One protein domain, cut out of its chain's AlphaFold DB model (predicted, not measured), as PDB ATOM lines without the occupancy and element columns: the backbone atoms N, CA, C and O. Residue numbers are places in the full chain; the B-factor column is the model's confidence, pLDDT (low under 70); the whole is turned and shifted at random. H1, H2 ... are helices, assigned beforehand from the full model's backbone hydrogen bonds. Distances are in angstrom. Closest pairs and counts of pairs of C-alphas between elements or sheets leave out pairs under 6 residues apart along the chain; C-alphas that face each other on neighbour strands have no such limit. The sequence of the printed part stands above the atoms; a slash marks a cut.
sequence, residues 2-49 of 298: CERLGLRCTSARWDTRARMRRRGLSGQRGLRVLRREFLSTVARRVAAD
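This is residues 2 to 49 of the 298 residues of the protein "tRNA lysidine(34) synthetase TilS" of Candidatus Eisenbacteria bacterium (UniProt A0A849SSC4). One long helix, H2, and a drawn-out stretch with no named element, residues 2 to 15, make the two arms of an open V, with the short helix H1 at its closed end, set crosswise near the first turns of H2. Residues 3 to 9 stick out at the far end of the unnamed arm. The printed part has 48 residues, with H1 then H2 along the chain and no named strand: all helix. It is loose, with a radius of gyration of the C-alphas of 13.3 A, and elongated, spanning 38 by 23 by 15 A.

H2, residues 27 to 45, and H1, residues 16 to 22, only just touch, with 3 pairs of C-alphas within 8 A. H2 touches H1 with residues 30 to 31 alone; the closest C-alphas, of Met 20 and Gly 30, are 6.4 A apart. Their lines stand about perpendicular, at 85 degrees. In H1 and H2 every O i to N i+4 pair is within hydrogen-bond range.

H2 is 28.0 A long and ends at C-alpha 45 (164.127, 132.065, 175.481). H1, 10.0 A long, begins at C-alpha 16 (176.131, 146.208, 163.350).

The farthest C-alphas, of Arg 4 and Gly 24, are 39.3 A apart. The link H1 to H2 is tight. The printed part has no cut, and no printed residue is under 70 in pLDDT.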
ATOM      1  N   CYS A   2     153.882 138.543 159.873       91.88
ATOM      2  CA  CYS A   2     153.763 137.612 161.014       91.88
ATOM      3  C   CYS A   2     152.380 137.664 161.682       91.88
ATOM      4  O   CYS A   2     151.781 136.623 161.897       91.88
ATOM      5  N   GLU A   3     151.857 138.868 161.913       92.62
ATOM      6  CA  GLU A   3     150.513 139.091 162.453       92.62
ATOM      7  C   GLU A   3     149.410 138.476 161.578       92.62
ATOM      8  O   GLU A   3     148.632 137.668 162.066       92.62
ATOM      9  N   ARG A   4     149.432 138.739 160.261       90.69
ATOM     10  CA  ARG A   4     148.520 138.127 159.273       90.69
ATOM     11  C   ARG A   4     148.540 136.592 159.292       90.69
ATOM     12  O   ARG A   4     147.539 135.974 158.970       90.69
ATOM     13  N   LEU A   5     149.674 135.984 159.640       90.69
ATOM     14  CA  LEU A   5     149.841 134.528 159.727       90.69
ATOM     15  C   LEU A   5     149.618 133.971 161.147       90.69
ATOM     16  O   LEU A   5     149.845 132.784 161.366       90.69
ATOM     17  N   GLY A   6     149.250 134.803 162.128       94.88
ATOM     18  CA  GLY A   6     149.101 134.377 163.526       94.88
ATOM     19  C   GLY A   6     150.414 133.938 164.192       94.88
ATOM     20  O   GLY A   6     150.410 133.169 165.153       94.88
ATOM     21  N   LEU A   7     151.563 134.397 163.684       94.38
ATOM     22  CA  LEU A   7     152.890 134.006 164.159       94.38
ATOM     23  C   LEU A   7     153.474 135.039 165.125       94.38
ATOM     24  O   LEU A   7     153.494 136.242 164.855       94.38
ATOM     25  N   ARG A   8     154.068 134.558 166.224       94.88
ATOM     26  CA  ARG A   8     154.840 135.411 167.138       94.88
ATOM     27  C   ARG A   8     156.094 135.927 166.434       94.88
ATOM     28  O   ARG A   8     156.880 135.145 165.902       94.88
ATOM     29  N   CYS A   9     156.316 137.236 166.496       95.31
ATOM     30  CA  CYS A   9     157.494 137.881 165.929       95.31
ATOM     31  C   CYS A   9     158.448 138.334 167.038       95.31
ATOM     32  O   CYS A   9     158.036 138.923 168.033       95.31
ATOM     33  N   THR A  10     159.743 138.076 166.872       95.81
ATOM     34  CA  THR A  10     160.793 138.665 167.712       95.81
ATOM     35  C   THR A  10     161.788 139.366 166.805       95.81
ATOM     36  O   THR A  10     162.455 138.721 165.995       95.81
ATOM     37  N   SER A  11     161.903 140.680 166.952       94.69
ATOM     38  CA  SER A  11     162.825 141.516 166.187       94.69
ATOM     39  C   SER A  11     163.824 142.200 167.116       94.69
ATOM     40  O   SER A  11     163.613 142.323 168.322       94.69
ATOM     41  N   ALA A  12     164.962 142.600 166.557       92.50
ATOM     42  CA  ALA A  12     165.967 143.371 167.269       92.50
ATOM     43  C   ALA A  12     166.768 144.218 166.278       92.50
ATOM     44  O   ALA A  12     167.023 143.796 165.149       92.50
ATOM     45  N   ARG A  13     167.179 145.409 166.721       93.81
ATOM     46  CA  ARG A  13     167.980 146.363 165.949       93.81
ATOM     47  C   ARG A  13     169.210 146.750 166.760       93.81
ATOM     48  O   ARG A  13     169.127 146.942 167.968       93.81
ATOM     49  N   TRP A  14     170.356 146.849 166.099       92.06
ATOM     50  CA  TRP A  14     171.602 147.304 166.712       92.06
ATOM     51  C   TRP A  14     172.537 147.888 165.653       92.06
ATOM     52  O   TRP A  14     172.461 147.524 164.476       92.06
ATOM     53  N   ASP A  15     173.473 148.736 166.084       93.44
ATOM     54  CA  ASP A  15     174.598 149.136 165.241       93.44
ATOM     55  C   ASP A  15     175.503 147.923 164.990       93.44
ATOM     56  O   ASP A  15     176.241 147.441 165.857       93.44
ATOM     57  N   THR A  16     175.414 147.408 163.768       90.00
ATOM     58  CA  THR A  16     176.131 146.208 163.350       90.00
ATOM     59  C   THR A  16     177.628 146.467 163.205       90.00
ATOM     60  O   THR A  16     178.416 145.612 163.607       90.00
ATOM     61  N   ARG A  17     178.044 147.646 162.724       89.38
ATOM     62  CA  ARG A  17     179.467 147.985 162.564       89.38
ATOM     63  C   ARG A  17     180.133 148.125 163.926       89.38
ATOM     64  O   ARG A  17     181.147 147.475 164.177       89.38
ATOM     65  N   ALA A  18     179.537 148.894 164.838       92.50
ATOM     66  CA  ALA A  18     180.087 149.067 166.180       92.50
ATOM     67  C   ALA A  18     180.144 147.745 166.959       92.50
ATOM     68  O   ALA A  18     181.111 147.497 167.683       92.50
ATOM     69  N   ARG A  19     179.134 146.878 166.816       92.38
ATOM     70  CA  ARG A  19     179.108 145.565 167.479       92.38
ATOM     71  C   ARG A  19     180.127 144.589 166.893       92.38
ATOM     72  O   ARG A  19     180.737 143.837 167.647       92.38
ATOM     73  N   MET A  20     180.331 144.610 165.577       92.50
ATOM     74  CA  MET A  20     181.363 143.808 164.921       92.50
ATOM     75  C   MET A  20     182.770 144.242 165.349       92.50
ATOM     76  O   MET A  20     183.545 143.386 165.773       92.50
ATOM     77  N   ARG A  21     183.063 145.554 165.353       92.19
ATOM     78  CA  ARG A  21     184.356 146.101 165.814       92.19
ATOM     79  C   ARG A  21     184.685 145.689 167.247       92.19
ATOM     80  O   ARG A  21     185.743 145.119 167.479       92.19
ATOM     81  N   ARG A  22     183.745 145.877 168.183       92.38
ATOM     82  CA  ARG A  22     183.906 145.491 169.602       92.38
ATOM     83  C   ARG A  22     184.227 144.009 169.811       92.38
ATOM     84  O   ARG A  22     184.696 143.629 170.875       92.38
ATOM     85  N   ARG A  23     183.941 143.163 168.821       89.94
ATOM     86  CA  ARG A  23     184.131 141.714 168.886       89.94
ATOM     87  C   ARG A  23     185.229 141.190 167.963       89.94
ATOM     88  O   ARG A  23     185.336 139.974 167.815       89.94
ATOM     89  N   GLY A  24     185.995 142.072 167.319       91.38
ATOM     90  CA  GLY A  24     187.007 141.676 166.337       91.38
ATOM     91  C   GLY A  24     186.419 140.905 165.148       91.38
ATOM     92  O   GLY A  24     187.079 140.049 164.565       91.38
ATOM     93  N   LEU A  25     185.148 141.146 164.815       90.69
ATOM     94  CA  LEU A  25     184.456 140.491 163.708       90.69
ATOM     95  C   LEU A  25     184.489 141.386 162.468       90.69
ATOM     96  O   LEU A  25     184.287 142.593 162.556       90.69
ATOM     97  N   SER A  26     184.650 140.784 161.292       86.25
ATOM     98  CA  SER A  26     184.645 141.498 160.011       86.25
ATOM     99  C   SER A  26     183.931 140.703 158.909       86.25
ATOM    100  O   SER A  26     183.717 139.485 159.012       86.25
ATOM    101  N   GLY A  27     183.499 141.420 157.866       84.81
ATOM    102  CA  GLY A  27     182.854 140.873 156.670       84.81
ATOM    103  C   GLY A  27     181.588 140.035 156.916       84.81
ATOM    104  O   GLY A  27     180.984 140.041 157.992       84.81
ATOM    105  N   GLN A  28     181.199 139.241 155.911       83.44
ATOM    106  CA  GLN A  28     180.013 138.370 155.993       83.44
ATOM    107  C   GLN A  28     180.097 137.328 157.113       83.44
ATOM    108  O   GLN A  28     179.074 136.909 157.659       83.44
ATOM    109  N   ARG A  29     181.311 136.891 157.476       84.94
ATOM    110  CA  ARG A  29     181.502 135.922 158.560       84.94
ATOM    111  C   ARG A  29     181.052 136.513 159.896       84.94
ATOM    112  O   ARG A  29     180.336 135.832 160.627       84.94
ATOM    113  N   GLY A  30     181.410 137.766 160.177       88.56
ATOM    114  CA  GLY A  30     180.979 138.478 161.377       88.56
ATOM    115  C   GLY A  30     179.466 138.680 161.444       88.56
ATOM    116  O   GLY A  30     178.848 138.352 162.456       88.56
ATOM    117  N   LEU A  31     178.847 139.093 160.333       88.50
ATOM    118  CA  LEU A  31     177.384 139.210 160.227       88.50
ATOM    119  C   LEU A  31     176.680 137.882 160.535       88.50
ATOM    120  O   LEU A  31     175.699 137.835 161.282       88.50
ATOM    121  N   ARG A  32     177.213 136.774 160.006       89.12
ATOM    122  CA  ARG A  32     176.688 135.430 160.268       89.12
ATOM    123  C   ARG A  32     176.817 135.035 161.739       89.12
ATOM    124  O   ARG A  32     175.929 134.349 162.239       89.12
ATOM    125  N   VAL A  33     177.888 135.438 162.427       92.06
ATOM    126  CA  VAL A  33     178.051 135.199 163.872       92.06
ATOM    127  C   VAL A  33     176.960 135.933 164.650       92.06
ATOM    128  O   VAL A  33     176.198 135.278 165.361       92.06
ATOM    129  N   LEU A  34     176.802 137.242 164.434       92.75
ATOM    130  CA  LEU A  34     175.805 138.050 165.145       92.75
ATOM    131  C   LEU A  34     174.375 137.534 164.935       92.75
ATOM    132  O   LEU A  34     173.625 137.363 165.896       92.75
ATOM    133  N   ARG A  35     174.009 137.201 163.690       93.00
ATOM    134  CA  ARG A  35     172.692 136.625 163.372       93.00
ATOM    135  C   ARG A  35     172.461 135.304 164.105       93.00
ATOM    136  O   ARG A  35     171.377 135.069 164.634       93.00
ATOM    137  N   ARG A  36     173.470 134.428 164.142       93.62
ATOM    138  CA  ARG A  36     173.352 133.125 164.810       93.62
ATOM    139  C   ARG A  36     173.243 133.258 166.320       93.62
ATOM    140  O   ARG A  36     172.496 132.488 166.917       93.62
ATOM    141  N   GLU A  37     173.947 134.208 166.923       94.38
ATOM    142  CA  GLU A  37     173.855 134.497 168.357       94.38
ATOM    143  C   GLU A  37     172.465 134.999 168.743       94.38
ATOM    144  O   GLU A  37     171.876 134.485 169.696       94.38
ATOM    145  N   PHE A  38     171.912 135.930 167.962       95.69
ATOM    146  CA  PHE A  38     170.548 136.412 168.151       95.69
ATOM    147  C   PHE A  38     169.533 135.266 168.064       95.69
ATOM    148  O   PHE A  38     168.835 134.992 169.039       95.69
ATOM    149  N   LEU A  39     169.521 134.521 166.953       96.44
ATOM    150  CA  LEU A  39     168.580 133.413 166.756       96.44
ATOM    151  C   LEU A  39     168.733 132.313 167.818       96.44
ATOM    152  O   LEU A  39     167.739 131.768 168.285       96.44
ATOM    153  N   SER A  40     169.963 132.007 168.249       96.38
ATOM    154  CA  SER A  40     170.199 131.020 169.317       96.38
ATOM    155  C   SER A  40     169.712 131.510 170.679       96.38
ATOM    156  O   SER A  40     169.283 130.711 171.509       96.38
ATOM    157  N   THR A  41     169.786 132.816 170.935       96.50
ATOM    158  CA  THR A  41     169.277 133.423 172.168       96.50
ATOM    159  C   THR A  41     167.755 133.399 172.190       96.50
ATOM    160  O   THR A  41     167.181 132.929 173.168       96.50
ATOM    161  N   VAL A  42     167.110 133.787 171.086       96.69
ATOM    162  CA  VAL A  42     165.650 133.700 170.935       96.69
ATOM    163  C   VAL A  42     165.177 132.256 171.090       96.69
ATOM    164  O   VAL A  42     164.307 131.992 171.912       96.69
ATOM    165  N   ALA A  43     165.811 131.300 170.404       96.62
ATOM    166  CA  ALA A  43     165.442 129.885 170.478       96.62
ATOM    167  C   ALA A  43     165.574 129.283 171.888       96.62
ATOM    168  O   ALA A  43     164.850 128.351 172.223       96.62
ATOM    169  N   ARG A  44     166.498 129.783 172.722       96.56
ATOM    170  CA  ARG A  44     166.570 129.400 174.144       96.56
ATOM    171  C   ARG A  44     165.436 130.026 174.949       96.56
ATOM    172  O   ARG A  44     164.790 129.310 175.700       96.56
ATOM    173  N   ARG A  45     165.177 131.325 174.762       96.44
ATOM    174  CA  ARG A  45     164.127 132.065 175.481       96.44
ATOM    175  C   ARG A  45     162.737 131.468 175.270       96.44
ATOM    176  O   ARG A  45     161.949 131.446 176.203       96.44
ATOM    177  N   VAL A  46     162.446 130.994 174.060       95.75
ATOM    178  CA  VAL A  46     161.140 130.404 173.712       95.75
ATOM    179  C   VAL A  46     161.128 128.874 173.779       95.75
ATOM    180  O   VAL A  46     160.179 128.262 173.306       95.75
ATOM    181  N   ALA A  47     162.194 128.254 174.305       95.94
ATOM    182  CA  ALA A  47     162.354 126.800 174.395       95.94
ATOM    183  C   ALA A  47     162.151 126.034 173.064       95.94
ATOM    184  O   ALA A  47     161.724 124.887 173.059       95.94
ATOM    185  N   ALA A  48     162.490 126.635 171.917       96.50
ATOM    186  CA  ALA A  48     162.291 126.009 170.607       96.50
ATOM    187  C   ALA A  48     163.277 124.861 170.348       96.50
ATOM    188  O   ALA A  48     164.486 125.052 170.440       96.50
ATOM    189  N   ASP A  49     162.834 123.702 169.873       96.56
ATOM    190  CA  ASP A  49     163.742 122.585 169.573       96.56
ATOM    191  C   ASP A  49     164.733 122.866 168.440       96.56
ATOM    192  O   ASP A  49     165.866 122.360 168.434       96.56
TER     193      ASP A  49